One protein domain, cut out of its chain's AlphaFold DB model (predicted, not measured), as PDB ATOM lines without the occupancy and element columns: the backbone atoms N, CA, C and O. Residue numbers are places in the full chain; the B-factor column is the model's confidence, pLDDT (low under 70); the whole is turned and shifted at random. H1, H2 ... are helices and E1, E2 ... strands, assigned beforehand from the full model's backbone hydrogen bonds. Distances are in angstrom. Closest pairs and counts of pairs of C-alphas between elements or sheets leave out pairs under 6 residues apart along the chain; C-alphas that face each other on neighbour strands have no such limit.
ATOM      1  N   THR A 648      17.334 -29.577  20.526       96.31
ATOM      2  CA  THR A 648      17.125 -30.866  19.875       96.31
ATOM      3  C   THR A 648      18.357 -31.249  19.074       96.31
ATOM      4  O   THR A 648      19.063 -30.398  18.532       96.31
ATOM      5  N   ALA A 649      18.645 -32.542  19.026       94.69
ATOM      6  CA  ALA A 649      19.709 -33.097  18.206       94.69
ATOM      7  C   ALA A 649      19.245 -34.422  17.617       94.69
ATOM      8  O   ALA A 649      18.545 -35.186  18.276       94.69
ATOM      9  N   HIS A 650      19.641 -34.705  16.385       91.81
ATOM     10  CA  HIS A 650      19.284 -35.936  15.696       91.81
ATOM     11  C   HIS A 650      20.519 -36.571  15.067       91.81
ATOM     12  O   HIS A 650      21.469 -35.884  14.683       91.81
ATOM     13  N   THR A 651      20.515 -37.896  14.949       88.38
ATOM     14  CA  THR A 651      21.536 -38.595  14.163       88.38
ATOM     15  C   THR A 651      21.294 -38.411  12.668       88.38
ATOM     16  O   THR A 651      20.260 -37.905  12.223       88.38
ATOM     17  N   ARG A 652      22.267 -38.829  11.852       81.25
ATOM     18  CA  ARG A 652      22.110 -38.852  10.396       81.25
ATOM     19  C   ARG A 652      20.853 -39.651  10.029       81.25
ATOM     20  O   ARG A 652      20.684 -40.773  10.495       81.25
ATOM     21  N   MET A 653      20.017 -39.085   9.157       87.69
ATOM     22  CA  MET A 653      18.717 -39.652   8.762       87.69
ATOM     23  C   MET A 653      17.682 -39.740   9.900       87.69
ATOM     24  O   MET A 653      16.709 -40.467   9.754       87.69
ATOM     25  N   GLY A 654      17.889 -39.042  11.024       91.12
ATOM     26  CA  GLY A 654      16.898 -38.903  12.097       91.12
ATOM     27  C   GLY A 654      16.615 -40.164  12.914       91.12
ATOM     28  O   GLY A 654      15.623 -40.205  13.634       91.12
ATOM     29  N   ARG A 655      17.464 -41.196  12.825       92.94
ATOM     30  CA  ARG A 655      17.214 -42.512  13.447       92.94
ATOM     31  C   ARG A 655      17.125 -42.466  14.971       92.94
ATOM     32  O   ARG A 655      16.517 -43.344  15.562       92.94
ATOM     33  N   SER A 656      17.664 -41.425  15.592       94.62
ATOM     34  CA  SER A 656      17.504 -41.136  17.013       94.62
ATOM     35  C   SER A 656      17.353 -39.635  17.237       94.62
ATOM     36  O   SER A 656      18.025 -38.844  16.566       94.62
ATOM     37  N   LEU A 657      16.556 -39.260  18.234       97.00
ATOM     38  CA  LEU A 657      16.306 -37.881  18.637       97.00
ATOM     39  C   LEU A 657      16.698 -37.671  20.104       97.00
ATOM     40  O   LEU A 657      16.340 -38.455  20.976       97.00
ATOM     41  N   THR A 658      17.400 -36.577  20.374       98.00
ATOM     42  CA  THR A 658      17.628 -36.042  21.718       98.00
ATOM     43  C   THR A 658      16.814 -34.769  21.881       98.00
ATOM     44  O   THR A 658      16.910 -33.880  21.034       98.00
ATOM     45  N   VAL A 659      16.078 -34.649  22.983       98.31
ATOM     46  CA  VAL A 659      15.438 -33.406  23.427       98.31
ATOM     47  C   VAL A 659      15.996 -33.046  24.800       98.31
ATOM     48  O   VAL A 659      15.990 -33.871  25.710       98.31
ATOM     49  N   GLN A 660      16.499 -31.824  24.958       98.19
ATOM     50  CA  GLN A 660      17.018 -31.315  26.226       98.19
ATOM     51  C   GLN A 660      16.358 -29.987  26.569       98.19
ATOM     52  O   GLN A 660      16.207 -29.136  25.698       98.19
ATOM     53  N   LEU A 661      15.987 -29.800  27.831       97.88
ATOM     54  CA  LEU A 661      15.414 -28.549  28.331       97.88
ATOM     55  C   LEU A 661      15.716 -28.382  29.820       97.88
ATOM     56  O   LEU A 661      16.035 -29.343  30.518       97.88
ATOM     57  N   LYS A 662      15.607 -27.156  30.321       98.00
ATOM     58  CA  LYS A 662      15.745 -26.814  31.736       98.00
ATOM     59  C   LYS A 662      14.425 -26.265  32.251       98.00
ATOM     60  O   LYS A 662      13.874 -25.343  31.660       98.00
ATOM     61  N   ALA A 663      13.948 -26.804  33.365       96.81
ATOM     62  CA  ALA A 663      12.727 -26.338  34.011       96.81
ATOM     63  C   ALA A 663      12.837 -26.533  35.523       96.81
ATOM     64  O   ALA A 663      13.279 -27.584  35.977       96.81
ATOM     65  N   ASP A 664      12.476 -25.506  36.295       93.25
ATOM     66  CA  ASP A 664      12.383 -25.543  37.765       93.25
ATOM     67  C   ASP A 664      13.626 -26.104  38.482       93.25
ATOM     68  O   ASP A 664      13.545 -26.829  39.472       93.25
ATOM     69  N   GLY A 665      14.812 -25.755  37.973       93.00
ATOM     70  CA  GLY A 665      16.094 -26.191  38.536       93.00
ATOM     71  C   GLY A 665      16.502 -27.626  38.182       93.00
ATOM     72  O   GLY A 665      17.504 -28.108  38.710       93.00
ATOM     73  N   LEU A 666      15.759 -28.290  37.295       96.44
ATOM     74  CA  LEU A 666      16.065 -29.606  36.737       96.44
ATOM     75  C   LEU A 666      16.576 -29.482  35.296       96.44
ATOM     76  O   LEU A 666      16.251 -28.531  34.578       96.44
ATOM     77  N   GLU A 667      17.389 -30.452  34.880       96.38
ATOM     78  CA  GLU A 667      17.940 -30.539  33.525       96.38
ATOM     79  C   GLU A 667      17.437 -31.817  32.865       96.38
ATOM     80  O   GLU A 667      17.941 -32.909  33.116       96.38
ATOM     81  N   TYR A 668      16.439 -31.672  32.002       98.00
ATOM     82  CA  TYR A 668      15.812 -32.804  31.353       98.00
ATOM     83  C   TYR A 668      16.596 -33.240  30.119       98.00
ATOM     84  O   TYR A 668      16.991 -32.414  29.293       98.00
ATOM     85  N   THR A 669      16.793 -34.547  29.971       98.31
ATOM     86  CA  THR A 669      17.263 -35.186  28.738       98.31
ATOM     87  C   THR A 669      16.312 -36.314  28.378       98.31
ATOM     88  O   THR A 669      16.125 -37.238  29.162       98.31
ATOM     89  N   ILE A 670      15.725 -36.237  27.187       98.62
ATOM     90  CA  ILE A 670      14.860 -37.260  26.607       98.62
ATOM     91  C   ILE A 670      15.580 -37.822  25.381       98.62
ATOM     92  O   ILE A 670      15.921 -37.075  24.460       98.62
ATOM     93  N   GLY A 671      15.830 -39.126  25.380       98.12
ATOM     94  CA  GLY A 671      16.390 -39.862  24.255       98.12
ATOM     95  C   GLY A 671      15.343 -40.773  23.634       98.12
ATOM     96  O   GLY A 671      14.709 -41.553  24.338       98.12
ATOM     97  N   ILE A 672      15.155 -40.674  22.322       97.88
ATOM     98  CA  ILE A 672      14.218 -41.503  21.558       97.88
ATOM     99  C   ILE A 672      15.002 -42.233  20.473       97.88
ATOM    100  O   ILE A 672      15.700 -41.605  19.670       97.88
ATOM    101  N   GLN A 673      14.894 -43.559  20.436       95.88
ATOM    102  CA  GLN A 673      15.289 -44.350  19.276       95.88
ATOM    103  C   GLN A 673      14.102 -44.375  18.306       95.88
ATOM    104  O   GLN A 673      13.064 -44.978  18.589       95.88
ATOM    105  N   CYS A 674      14.232 -43.680  17.178       95.25
ATOM    106  CA  CYS A 674      13.177 -43.599  16.167       95.25
ATOM    107  C   CYS A 674      13.111 -44.882  15.329       95.25
ATOM    108  O   CYS A 674      12.040 -45.268  14.875       95.25
ATOM    109  N   ASP A 675      14.246 -45.559  15.157       92.38
ATOM    110  CA  ASP A 675      14.333 -46.831  14.450       92.38
ATOM    111  C   ASP A 675      14.271 -48.019  15.422       92.38
ATOM    112  O   ASP A 675      15.276 -48.425  16.010       92.38
ATOM    113  N   ASP A 676      13.085 -48.617  15.567       84.94
ATOM    114  CA  ASP A 676      12.878 -49.773  16.454       84.94
ATOM    115  C   ASP A 676      13.707 -51.008  16.050       84.94
ATOM    116  O   ASP A 676      13.923 -51.904  16.871       84.94
ATOM    117  N   GLY A 677      14.169 -51.073  14.797       86.31
ATOM    118  CA  GLY A 677      15.030 -52.136  14.286       86.31
ATOM    119  C   GLY A 677      16.520 -51.888  14.518       86.31
ATOM    120  O   GLY A 677      17.316 -52.794  14.270       86.31
ATOM    121  N   ALA A 678      16.919 -50.712  15.019       86.75
ATOM    122  CA  ALA A 678      18.323 -50.295  15.102       86.75
ATOM    123  C   ALA A 678      19.212 -51.265  15.892       86.75
ATOM    124  O   ALA A 678      20.397 -51.392  15.606       86.75
ATOM    125  N   CYS A 679      18.647 -51.972  16.870       88.12
ATOM    126  CA  CYS A 679      19.394 -52.888  17.729       88.12
ATOM    127  C   CYS A 679      19.446 -54.330  17.197       88.12
ATOM    128  O   CYS A 679      20.020 -55.201  17.851       88.12
ATOM    129  N   ILE A 680      18.805 -54.621  16.059       87.88
ATOM    130  CA  ILE A 680      18.642 -55.980  15.537       87.88
ATOM    131  C   ILE A 680      19.683 -56.261  14.446       87.88
ATOM    132  O   ILE A 680      19.664 -55.678  13.367       87.88
ATOM    133  N   GLU A 681      20.560 -57.231  14.700       84.56
ATOM    134  CA  GLU A 681      21.472 -57.812  13.715       84.56
ATOM    135  C   GLU A 681      20.830 -59.044  13.059       84.56
ATOM    136  O   GLU A 681      20.484 -60.012  13.749       84.56
ATOM    137  N   ASP A 682      20.724 -59.059  11.729       72.81
ATOM    138  CA  ASP A 682      20.321 -60.259  10.992       72.81
ATOM    139  C   ASP A 682      21.502 -61.235  10.863       72.81
ATOM    140  O   ASP A 682      22.421 -61.053  10.061       72.81
ATOM    141  N   LYS A 683      21.498 -62.283  11.693       68.44
ATOM    142  CA  LYS A 683      22.485 -63.367  11.648       68.44
ATOM    143  C   LYS A 683      21.874 -64.609  11.020       68.44
ATOM    144  O   LYS A 683      21.563 -65.525  11.770       68.44
ATOM    145  N   ASN A 684      21.720 -64.623   9.688       62.47
ATOM    146  CA  ASN A 684      21.529 -65.744   8.723       62.47
ATOM    147  C   ASN A 684      20.543 -66.903   9.072       62.47
ATOM    148  O   ASN A 684      20.314 -67.784   8.255       62.47
ATOM    149  N   LEU A 685      19.985 -66.936  10.282       73.44
ATOM    150  CA  LEU A 685      19.213 -68.000  10.933       73.44
ATOM    151  C   LEU A 685      18.258 -67.408  11.980       73.44
ATOM    152  O   LEU A 685      17.125 -67.872  12.106       73.44
ATOM    153  N   ARG A 686      18.698 -66.396  12.748       75.81
ATOM    154  CA  ARG A 686      17.854 -65.705  13.733       75.81
ATOM    155  C   ARG A 686      18.333 -64.272  14.011       75.81
ATOM    156  O   ARG A 686      19.523 -64.085  14.280       75.81
ATOM    157  N   PRO A 687      17.422 -63.282  14.059       80.12
ATOM    158  CA  PRO A 687      17.756 -61.930  14.490       80.12
ATOM    159  C   PRO A 687      18.312 -61.898  15.920       80.12
ATOM    160  O   PRO A 687      17.815 -62.592  16.817       80.12
ATOM    161  N   THR A 688      19.352 -61.096  16.138       82.94
ATOM    162  CA  THR A 688      20.073 -60.984  17.412       82.94
ATOM    163  C   THR A 688      20.069 -59.538  17.883       82.94
ATOM    164  O   THR A 688      20.423 -58.651  17.119       82.94
ATOM    165  N   TYR A 689      19.711 -59.299  19.143       87.56
ATOM    166  CA  TYR A 689      19.776 -57.960  19.727       87.56
ATOM    167  C   TYR A 689      21.217 -57.621  20.159       87.56
ATOM    168  O   TYR A 689      21.872 -58.442  20.818       87.56
ATOM    169  N   SER A 690      21.704 -56.435  19.786       89.06
ATOM    170  CA  SER A 690      23.093 -55.990  19.947       89.06
ATOM    171  C   SER A 690      23.174 -54.531  20.404       89.06
ATOM    172  O   SER A 690      22.810 -53.623  19.657       89.06
ATOM    173  N   TYR A 691      23.722 -54.315  21.606       91.62
ATOM    174  CA  TYR A 691      24.017 -52.974  22.130       91.62
ATOM    175  C   TYR A 691      24.920 -52.183  21.180       91.62
ATOM    176  O   TYR A 691      24.655 -51.028  20.879       91.62
ATOM    177  N   GLU A 692      25.987 -52.806  20.672       91.00
ATOM    178  CA  GLU A 692      27.003 -52.092  19.887       91.00
ATOM    179  C   GLU A 692      26.459 -51.543  18.564       91.00
ATOM    180  O   GLU A 692      26.949 -50.524  18.080       91.00
ATOM    181  N   VAL A 693      25.448 -52.199  17.990       89.19
ATOM    182  CA  VAL A 693      24.789 -51.739  16.759       89.19
ATOM    183  C   VAL A 693      23.687 -50.727  17.061       89.19
ATOM    184  O   VAL A 693      23.524 -49.773  16.305       89.19
ATOM    185  N   GLY A 694      22.966 -50.915  18.169       89.81
ATOM    186  CA  GLY A 694      21.819 -50.089  18.542       89.81
ATOM    187  C   GLY A 694      22.132 -48.828  19.346       89.81
ATOM    188  O   GLY A 694      21.277 -47.948  19.432       89.81
ATOM    189  N   ARG A 695      23.321 -48.722  19.950       93.38
ATOM    190  CA  ARG A 695      23.654 -47.609  20.848       93.38
ATOM    191  C   ARG A 695      23.603 -46.256  20.136       93.38
ATOM    192  O   ARG A 695      24.150 -46.079  19.045       93.38
ATOM    193  N   ALA A 696      23.012 -45.278  20.805       94.56
ATOM    194  CA  ALA A 696      22.973 -43.887  20.391       94.56
ATOM    195  C   ALA A 696      23.333 -42.975  21.569       94.56
ATOM    196  O   ALA A 696      23.122 -43.314  22.736       94.56
ATOM    197  N   SER A 697      23.893 -41.807  21.256       95.38
ATOM    198  CA  SER A 697      24.238 -40.794  22.254       95.38
ATOM    199  C   SER A 697      23.135 -39.743  22.360       95.38
ATOM    200  O   SER A 697      22.736 -39.149  21.358       95.38
ATOM    201  N   TYR A 698      22.705 -39.472  23.589       96.12
ATOM    202  CA  TYR A 698      21.681 -38.498  23.954       96.12
ATOM    203  C   TYR A 698      22.279 -37.490  24.939       96.12
ATOM    204  O   TYR A 698      22.138 -37.592  26.159       96.12
ATOM    205  N   GLY A 699      23.050 -36.537  24.411       93.50
ATOM    206  CA  GLY A 699      23.816 -35.596  25.228       93.50
ATOM    207  C   GLY A 699      24.890 -36.303  26.062       93.50
ATOM    208  O   GLY A 699      25.873 -36.802  25.521       93.50
ATOM    209  N   ALA A 700      24.720 -36.325  27.386       94.88
ATOM    210  CA  ALA A 700      25.651 -36.986  28.307       94.88
ATOM    211  C   ALA A 700      25.410 -38.497  28.454       94.88
ATOM    212  O   ALA A 700      26.216 -39.171  29.102       94.88
ATOM    213  N   PHE A 701      24.313 -39.011  27.895       97.50
ATOM    214  CA  PHE A 701      23.938 -40.417  27.962       97.50
ATOM    215  C   PHE A 701      24.299 -41.163  26.678       97.50
ATOM    216  O   PHE A 701      24.261 -40.595  25.590       97.50
ATOM    217  N   GLU A 702      24.603 -42.450  26.802       97.56
ATOM    218  CA  GLU A 702      24.672 -43.400  25.693       97.56
ATOM    219  C   GLU A 702      23.865 -44.642  26.075       97.56
ATOM    220  O   GLU A 702      24.018 -45.178  27.173       97.56
ATOM    221  N   THR A 703      22.966 -45.073  25.195       96.75
ATOM    222  CA  THR A 703      22.128 -46.253  25.429       96.75
ATOM    223  C   THR A 703      21.585 -46.811  24.119       96.75
ATOM    224  O   THR A 703      21.531 -46.111  23.110       96.75
ATOM    225  N   ASP A 704      21.191 -48.078  24.136       95.44
ATOM    226  CA  ASP A 704      20.413 -48.756  23.097       95.44
ATOM    227  C   ASP A 704      18.906 -48.803  23.411       95.44
ATOM    228  O   ASP A 704      18.133 -49.402  22.662       95.44
ATOM    229  N   ALA A 705      18.484 -48.195  24.522       95.88
ATOM    230  CA  ALA A 705      17.089 -48.158  24.926       95.88
ATOM    231  C   ALA A 705      16.206 -47.479  23.875       95.88
ATOM    232  O   ALA A 705      16.583 -46.470  23.273       95.88
ATOM    233  N   LYS A 706      14.981 -47.989  23.713       95.75
ATOM    234  CA  LYS A 706      13.976 -47.351  22.851       95.75
ATOM    235  C   LYS A 706      13.611 -45.948  23.324       95.75
ATOM    236  O   LYS A 706      13.327 -45.068  22.510       95.75
ATOM    237  N   PHE A 707      13.614 -45.757  24.637       97.81
ATOM    238  CA  PHE A 707      13.345 -44.482  25.279       97.81
ATOM    239  C   PHE A 707      14.233 -44.309  26.507       97.81
ATOM    240  O   PHE A 707      14.437 -45.257  27.267       97.81
ATOM    241  N   LEU A 708      14.714 -43.089  26.713       98.06
ATOM    242  CA  LEU A 708      15.452 -42.636  27.882       98.06
ATOM    243  C   LEU A 708      14.839 -41.316  28.355       98.06
ATOM    244  O   LEU A 708      14.594 -40.426  27.543       98.06
ATOM    245  N   VAL A 709      14.670 -41.151  29.661       98.38
ATOM    246  CA  VAL A 709      14.374 -39.856  30.280       98.38
ATOM    247  C   VAL A 709      15.267 -39.648  31.494       98.38
ATOM    248  O   VAL A 709      15.568 -40.584  32.222       98.38
ATOM    249  N   SER A 710      15.701 -38.420  31.726       97.69
ATOM    250  CA  SER A 710      16.374 -38.011  32.954       97.69
ATOM    251  C   SER A 710      15.983 -36.585  33.282       97.69
ATOM    252  O   SER A 710      15.811 -35.796  32.357       97.69
ATOM    253  N   ASP A 711      15.874 -36.253  34.565       95.75
ATOM    254  CA  ASP A 711      15.675 -34.890  35.077       95.75
ATOM    255  C   ASP A 711      16.973 -34.269  35.648       95.75
ATOM    256  O   ASP A 711      16.963 -33.198  36.266       95.75
ATOM    257  N   GLY A 712      18.110 -34.952  35.457       93.19
ATOM    258  CA  GLY A 712      19.411 -34.582  36.012       93.19
ATOM    259  C   GLY A 712      19.665 -35.108  37.430       93.19
ATOM    260  O   GLY A 712      20.793 -34.993  37.916       93.19
ATOM    261  N   ARG A 713      18.667 -35.724  38.075       93.19
ATOM    262  CA  ARG A 713      18.779 -36.407  39.375       93.19
ATOM    263  C   ARG A 713      18.540 -37.903  39.243       93.19
ATOM    264  O   ARG A 713      19.343 -38.682  39.747       93.19
ATOM    265  N   THR A 714      17.490 -38.302  38.539       95.50
ATOM    266  CA  THR A 714      17.190 -39.694  38.198       95.50
ATOM    267  C   THR A 714      17.268 -39.906  36.698       95.50
ATOM    268  O   THR A 714      17.303 -38.958  35.905       95.50
ATOM    269  N   TYR A 715      17.338 -41.165  36.288       96.94
ATOM    270  CA  TYR A 715      17.180 -41.555  34.899       96.94
ATOM    271  C   TYR A 715      16.323 -42.813  34.810       96.94
ATOM    272  O   TYR A 715      16.373 -43.679  35.681       96.94
ATOM    273  N   GLY A 716      15.569 -42.913  33.727       97.44
ATOM    274  CA  GLY A 716      14.731 -44.045  33.394       97.44
ATOM    275  C   GLY A 716      14.924 -44.447  31.939       97.44
ATOM    276  O   GLY A 716      15.181 -43.599  31.084       97.44
ATOM    277  N   MET A 717      14.806 -45.738  31.648       96.94
ATOM    278  CA  MET A 717      14.839 -46.267  30.287       96.94
ATOM    279  C   MET A 717      13.734 -47.297  30.042       96.94
ATOM    280  O   MET A 717      13.246 -47.924  30.982       96.94
ATOM    281  N   ILE A 718      13.380 -47.499  28.770       97.25
ATOM    282  CA  ILE A 718      12.428 -48.520  28.303       97.25
ATOM    283  C   ILE A 718      13.093 -49.363  27.216       97.25
ATOM    284  O   ILE A 718      13.651 -48.813  26.267       97.25
ATOM    285  N   ASP A 719      12.986 -50.686  27.352       94.25
ATOM    286  CA  ASP A 719      13.490 -51.693  26.407       94.25
ATOM    287  C   ASP A 719      14.936 -51.426  25.955       94.25
ATOM    288  O   ASP A 719      15.200 -51.105  24.796       94.25
ATOM    289  N   GLY A 720      15.872 -51.523  26.904       94.00
ATOM    290  CA  GLY A 720      17.304 -51.310  26.683       94.00
ATOM    291  C   GLY A 720      18.165 -52.329  27.421       94.00
ATOM    292  O   GLY A 720      17.702 -52.996  28.354       94.00
ATOM    293  N   SER A 721      19.422 -52.474  27.001       95.12
ATOM    294  CA  SER A 721      20.376 -53.399  27.625       95.12
ATOM    295  C   SER A 721      21.487 -52.700  28.401       95.12
ATOM    296  O   SER A 721      22.069 -53.313  29.300       95.12
ATOM    297  N   ARG A 722      21.788 -51.431  28.111       95.69
ATOM    298  CA  ARG A 722      22.829 -50.684  28.826       95.69
ATOM    299  C   ARG A 722      22.594 -49.178  28.783       95.69
ATOM    300  O   ARG A 722      22.147 -48.640  27.776       95.69
ATOM    301  N   VAL A 723      22.945 -48.509  29.879       97.31
ATOM    302  CA  VAL A 723      22.959 -47.047  29.996       97.31
ATOM    303  C   VAL A 723      24.307 -46.610  30.545       97.31
ATOM    304  O   VAL A 723      24.692 -46.973  31.661       97.31
ATOM    305  N   ASP A 724      24.993 -45.781  29.772       97.25
ATOM    306  CA  ASP A 724      26.196 -45.076  30.179       97.25
ATOM    307  C   ASP A 724      25.880 -43.586  30.361       97.25
ATOM    308  O   ASP A 724      25.140 -42.991  29.580       97.25
ATOM    309  N   HIS A 725      26.473 -42.957  31.375       96.75
ATOM    310  CA  HIS A 725      26.406 -41.514  31.595       96.75
ATOM    311  C   HIS A 725      27.817 -40.965  31.801       96.75
ATOM    312  O   HIS A 725      28.551 -41.410  32.687       96.75
ATOM    313  N   ARG A 726      28.217 -40.000  30.964       94.62
ATOM    314  CA  ARG A 726      29.566 -39.397  30.954       94.62
ATOM    315  C   ARG A 726      30.685 -40.450  30.918       94.62
ATOM    316  O   ARG A 726      31.688 -40.331  31.619       94.62
ATOM    317  N   GLY A 727      30.487 -41.502  30.121       92.69
ATOM    318  CA  GLY A 727      31.442 -42.602  29.945       92.69
ATOM    319  C   GLY A 727      31.495 -43.618  31.093       92.69
ATOM    320  O   GLY A 727      32.305 -44.540  31.037       92.69
ATOM    321  N   LYS A 728      30.655 -43.480  32.127       94.75
ATOM    322  CA  LYS A 728      30.506 -44.475  33.193       94.75
ATOM    323  C   LYS A 728      29.228 -45.278  32.975       94.75
ATOM    324  O   LYS A 728      28.149 -44.695  32.899       94.75
ATOM    325  N   THR A 729      29.341 -46.600  32.957       95.94
ATOM    326  CA  THR A 729      28.175 -47.488  32.949       95.94
ATOM    327  C   THR A 729      27.411 -47.369  34.255       95.94
ATOM    328  O   THR A 729      27.963 -47.613  35.331       95.94
ATOM    329  N   LEU A 730      26.151 -46.957  34.144       95.25
ATOM    330  CA  LEU A 730      25.209 -46.898  35.255       95.25
ATOM    331  C   LEU A 730      24.410 -48.195  35.343       95.25
ATOM    332  O   LEU A 730      24.260 -48.754  36.422       95.25
ATOM    333  N   PHE A 731      23.983 -48.712  34.191       95.50
ATOM    334  CA  PHE A 731      23.227 -49.951  34.088       95.50
ATOM    335  C   PHE A 731      23.754 -50.811  32.938       95.50
ATOM    336  O   PHE A 731      24.041 -50.301  31.857       95.50
ATOM    337  N   SER A 732      23.839 -52.126  33.148       94.44
ATOM    338  CA  SER A 732      24.074 -53.100  32.081       94.44
ATOM    339  C   SER A 732      23.425 -54.433  32.436       94.44
ATOM    340  O   SER A 732      23.706 -55.026  33.478       94.44
ATOM    341  N   ALA A 733      22.558 -54.909  31.553       91.31
ATOM    342  CA  ALA A 733      21.933 -56.210  31.660       91.31
ATOM    343  C   ALA A 733      22.917 -57.329  31.293       91.31
ATOM    344  O   ALA A 733      23.777 -57.191  30.419       91.31
ATOM    345  N   TYR A 734      22.760 -58.487  31.936       86.31
ATOM    346  CA  TYR A 734      23.562 -59.659  31.602       86.31
ATOM    347  C   TYR A 734      23.258 -60.166  30.178       86.31
ATOM    348  O   TYR A 734      22.096 -60.178  29.759       86.31
ATOM    349  N   PRO A 735      24.271 -60.656  29.438       81.56
ATOM    350  CA  PRO A 735      24.057 -61.277  28.136       81.56
ATOM    351  C   PRO A 735      23.129 -62.489  28.241       81.56
ATOM    352  O   PRO A 735      23.262 -63.322  29.139       81.56
ATOM    353  N   ASN A 736      22.232 -62.633  27.270       79.19
ATOM    354  CA  ASN A 736      21.345 -63.779  27.150       79.19
ATOM    355  C   ASN A 736      21.957 -64.827  26.201       79.19
ATOM    356  O   ASN A 736      22.550 -64.487  25.172       79.19
ATOM    357  N   ARG A 737      21.808 -66.111  26.543       78.44
ATOM    358  CA  ARG A 737      22.227 -67.252  25.719       78.44
ATOM    359  C   ARG A 737      20.996 -68.053  25.325       78.44
ATOM    360  O   ARG A 737      20.308 -68.586  26.188       78.44
ATOM    361  N   CYS A 738      20.742 -68.167  24.029       73.50
ATOM    362  CA  CYS A 738      19.680 -69.018  23.505       73.50
ATOM    363  C   CYS A 738      20.219 -69.933  22.409       73.50
ATOM    364  O   CYS A 738      21.163 -69.587  21.705       73.50
ATOM    365  N   ASN A 739      19.621 -71.110  22.255       75.69
ATOM    366  CA  ASN A 739      19.947 -71.968  21.124       75.69
ATOM    367  C   ASN A 739      19.378 -71.358  19.829       75.69
ATOM    368  O   ASN A 739      18.291 -70.764  19.826       75.69
ATOM    369  N   GLN A 740      20.125 -71.505  18.738       74.00
ATOM    370  CA  GLN A 740      19.650 -71.280  17.375       74.00
ATOM    371  C   GLN A 740      18.582 -72.314  16.992       74.00
ATOM    372  O   GLN A 740      18.346 -73.283  17.715       74.00
ATOM    373  N   LEU A 741      17.940 -72.111  15.834       72.19
ATOM    374  CA  LEU A 741      16.949 -73.049  15.284       72.19
ATOM    375  C   LEU A 741      17.522 -74.448  15.013       72.19
ATOM    376  O   LEU A 741      16.774 -75.420  14.997       72.19
ATOM    377  N   ASP A 742      18.839 -74.558  14.830       77.75
ATOM    378  CA  ASP A 742      19.534 -75.839  14.695       77.75
ATOM    379  C   ASP A 742      19.683 -76.598  16.030       77.75
ATOM    380  O   ASP A 742      20.098 -77.752  16.024       77.75
ATOM    381  N   PHE A 743      19.348 -75.968  17.166       75.00
ATOM    382  CA  PHE A 743      19.523 -76.460  18.539       75.00
ATOM    383  C   PHE A 743      20.957 -76.872  18.929       75.00
ATOM    384  O   PHE A 743      21.163 -77.413  20.016       75.00
ATOM    385  N   VAL A 744      21.951 -76.579  18.087       79.12
ATOM    386  CA  VAL A 744      23.368 -76.928  18.283       79.12
ATOM    387  C   VAL A 744      24.208 -75.669  18.487       79.12
ATOM    388  O   VAL A 744      25.119 -75.651  19.314       79.12
ATOM    389  N   THR A 745      23.886 -74.592  17.775       77.75
ATOM    390  CA  THR A 745      24.607 -73.326  17.855       77.75
ATOM    391  C   THR A 745      24.028 -72.465  18.976       77.75
ATOM    392  O   THR A 745      22.847 -72.124  18.973       77.75
ATOM    393  N   VAL A 746      24.859 -72.065  19.943       79.25
ATOM    394  CA  VAL A 746      24.455 -71.112  20.987       79.25
ATOM    395  C   VAL A 746      24.620 -69.691  20.463       79.25
ATOM    396  O   VAL A 746      25.727 -69.251  20.155       79.25
ATOM    397  N   LEU A 747      23.519 -68.951  20.408       76.44
ATOM    398  CA  LEU A 747      23.498 -67.527  20.119       76.44
ATOM    399  C   LEU A 747      23.662 -66.730  21.417       76.44
ATOM    400  O   LEU A 747      22.872 -66.866  22.354       76.44
ATOM    401  N   GLN A 748      24.678 -65.871  21.454       77.69
ATOM    402  CA  GLN A 748      24.815 -64.832  22.472       77.69
ATOM    403  C   GLN A 748      24.183 -63.537  21.966       77.69
ATOM    404  O   GLN A 748      24.437 -63.125  20.832       77.69
ATOM    405  N   ARG A 749      23.377 -62.897  22.810       79.88
ATOM    406  CA  ARG A 749      22.736 -61.609  22.529       79.88
ATOM    407  C   ARG A 749      22.713 -60.737  23.775       79.88
ATOM    408  O   ARG A 749      22.748 -61.270  24.885       79.88
ATOM    409  N   ALA A 750      22.618 -59.423  23.611       79.38
ATOM    410  CA  ALA A 750      22.334 -58.558  24.750       79.38
ATOM    411  C   ALA A 750      20.923 -58.871  25.293       79.38
ATOM    412  O   ALA A 750      20.001 -59.170  24.529       79.38
ATOM    413  N   GLY A 751      20.779 -58.919  26.620       80.50
ATOM    414  CA  GLY A 751      19.474 -59.040  27.268       80.50
ATOM    415  C   GLY A 751      18.884 -57.650  27.467       80.50
ATOM    416  O   GLY A 751      19.576 -56.798  28.007       80.50
ATOM    417  N   THR A 752      17.643 -57.407  27.053       87.19
ATOM    418  CA  THR A 752      16.963 -56.133  27.337       87.19
ATOM    419  C   THR A 752      16.104 -56.243  28.588       87.19
ATOM    420  O   THR A 752      15.596 -57.318  28.921       87.19
ATOM    421  N   TRP A 753      15.979 -55.136  29.315       90.94
ATOM    422  CA  TRP A 753      15.014 -54.976  30.398       90.94
ATOM    423  C   TRP A 753      13.858 -54.121  29.895       90.94
ATOM    424  O   TRP A 753      14.085 -53.112  29.235       90.94
ATOM    425  N   GLY A 754      12.622 -54.520  30.210       91.00
ATOM    426  CA  GLY A 754      11.429 -53.808  29.740       91.00
ATOM    427  C   GLY A 754      11.385 -52.353  30.210       91.00
ATOM    428  O   GLY A 754      11.011 -51.476  29.444       91.00
ATOM    429  N   SER A 755      11.827 -52.092  31.440       94.75
ATOM    430  CA  SER A 755      12.095 -50.749  31.965       94.75
ATOM    431  C   SER A 755      13.111 -50.814  33.110       94.75
ATOM    432  O   SER A 755      13.328 -51.883  33.690       94.75
ATOM    433  N   TYR A 756      13.754 -49.686  33.407       95.62
ATOM    434  CA  TYR A 756      14.650 -49.504  34.553       95.62
ATOM    435  C   TYR A 756      14.647 -48.031  34.966       95.62
ATOM    436  O   TYR A 756      14.650 -47.174  34.085       95.62
ATOM    437  N   GLU A 757      14.676 -47.739  36.265       96.00
ATOM    438  CA  GLU A 757      14.810 -46.385  36.815       96.00
ATOM    439  C   GLU A 757      15.770 -46.403  38.007       96.00
ATOM    440  O   GLU A 757      15.739 -47.342  38.805       96.00
ATOM    441  N   ASP A 758      16.631 -45.388  38.108       95.19
ATOM    442  CA  ASP A 758      17.611 -45.255  39.191       95.19
ATOM    443  C   ASP A 758      18.092 -43.801  39.356       95.19
ATOM    444  O   ASP A 758      17.805 -42.914  38.544       95.19
ATOM    445  N   VAL A 759      18.852 -43.546  40.419       93.06
ATOM    446  CA  VAL A 759      19.447 -42.247  40.742       93.06
ATOM    447  C   VAL A 759      20.797 -42.086  40.036       93.06
ATOM    448  O   VAL A 759      21.625 -42.996  39.969       93.06
ATOM    449  N   LEU A 760      21.081 -40.884  39.536       89.00
ATOM    450  CA  LEU A 760      22.403 -40.533  39.023       89.00
ATOM    451  C   LEU A 760      23.386 -40.383  40.195       89.00
ATOM    452  O   LEU A 760      23.269 -39.484  41.026       89.00
ATOM    453  N   ALA A 761      24.383 -41.270  40.257       68.50
ATOM    454  CA  ALA A 761      25.347 -41.337  41.357       68.50
ATOM    455  C   ALA A 761      25.998 -39.975  41.688       68.50
ATOM    456  O   ALA A 761      26.627 -39.353  40.828       68.50
ATOM    457  N   GLY A 762      25.918 -39.565  42.963       59.88
ATOM    458  CA  GLY A 762      26.515 -38.325  43.483       59.88
ATOM    459  C   GLY A 762      25.537 -37.347  44.146       59.88
ATOM    460  O   GLY A 762      25.987 -36.303  44.616       59.88
ATOM    461  N   GLN A 763      24.241 -37.668  44.219       49.12
ATOM    462  CA  GLN A 763      23.264 -36.923  45.024       49.12
ATOM    463  C   GLN A 763      22.730 -37.792  46.178       49.12
ATOM    464  O   GLN A 763      22.581 -38.997  45.978       49.12
ATOM    465  N   PRO A 764      22.513 -37.234  47.388       36.06
ATOM    466  CA  PRO A 764      21.989 -38.003  48.513       36.06
ATOM    467  C   PRO A 764      20.565 -38.486  48.221       36.06
ATOM    468  O   PRO A 764      19.758 -37.720  47.697       36.06
ATOM    469  N   GLU A 765      20.265 -39.730  48.602       39.44
ATOM    470  CA  GLU A 765      18.889 -40.220  48.737       39.44
ATOM    471  C   GLU A 765      18.136 -39.302  49.714       39.44
ATOM    472  O   GLU A 765      18.629 -39.043  50.818       39.44
ATOM    473  N   HIS A 766      16.980 -38.781  49.300       33.38
ATOM    474  CA  HIS A 766      16.088 -37.990  50.145       33.38
ATOM    475  C   HIS A 766      14.718 -38.639  50.243       33.38
ATOM    476  O   HIS A 766      14.160 -38.974  49.174       33.38
TER     477      HIS A 766
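What this domain is: This is residues 648 to 766 of the 766 residues of an uncharacterized protein of Subdoligranulum sp. AM16-9 (UniProt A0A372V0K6). Two antiparallel sheets lie face to face as a sandwich, a smaller one of E6, E7, E10 and E11 covering part of a larger one of E1, E2, E3, E8, E9 and E14. At one end two small hairpins, E4 with E5 and E12 with E13, lie beyond the sandwich and add to its length, and the short H1 sits between E5 and E6 in the chain. The printed part has 119 residues with fourteen named strands and one named helix, in the order E1 to E5, H1, E6 to E14, and is mostly strand. It is only just compact, close to loose, with a radius of gyration of the C-alphas of 15.8 A, and elongated, spanning 56 by 35 by 21 A.

Where its parts are: In the larger sheet, E1 is residues 648 to 650, beginning at C-alpha 648 (17.125, -30.866, 19.875); E2 is 656 to 663, 23.0 A long; E3 is 666 to 673, 22.9 A; E8 is 707 to 710; E9 is 714 to 720, 16.4 A; and E14 is 753 to 759, 17.0 A, ending at C-alpha 759 (19.447, -42.247, 40.742). In the smaller sheet, E6 is 696 to 698, E7 701 to 703, E10 722 to 725 and E11 728 to 732. E4 is 680 to 683, E5 686 to 689, H1 691 to 694, E12 736 to 739 and E13 746 to 749.

How they stand to each other: The larger sheet runs E1, E2, E3, E8, E9, E14 and is twisted, with C-alphas up to 4.3 A off its best plane. E1, E2 and E3 form a meander, each strand the antiparallel neighbour of the one before, through two hairpins; N 658 and O 649 are 2.8 A apart, N 659 and O 670 2.8 A. Within hydrogen-bond range are N 671 and O 708, 2.8 A, across the neighbours E3 and E8; N 716 and O 709, 2.8 A, in the hairpin E8 and E9; and N 717 and O 756, 2.8 A, across the neighbours E9 and E14. The smaller sheet runs E6, E7, E10, E11, with N 698 and O 701 at 2.8 A in the hairpin E6 and E7, N 724 and O 702 at 2.8 A between E7 and E10, and N 723 and O 731 at 2.9 A in the hairpin E10 and E11. The two sheets make a sandwich, two sheets face to face: the parts that face each other are 8.7 A centre to centre, with their best planes 12 degrees apart, and the strands of the one sheet stand at 33 degrees to those of the other. The closest C-alphas of E2 and E6 are those of Thr 658 and Tyr 698, 5.2 A. H1 only grazes the smaller sheet; it is too short for an O i to N i+4 pair, and its one O i to N i+3 pair is within range. In the hairpin E4 and E5, N 681 and O 688 are 2.8 A apart; in the hairpin E12 and E13, N 736 and O 749 are 2.8 A apart. The closest C-alphas of E5 and E13 are those of Tyr 689 and Arg 749, 5.5 A.

The domain as a whole: The C-alphas farthest apart, those of Asp 664 and Val 744, are 56.0 A apart. The printed part has no cut and no long link. The mean pLDDT of the printed part is 88.1; residues 683 to 684 and 761 to 766, up to the chain's last residue, are under 70.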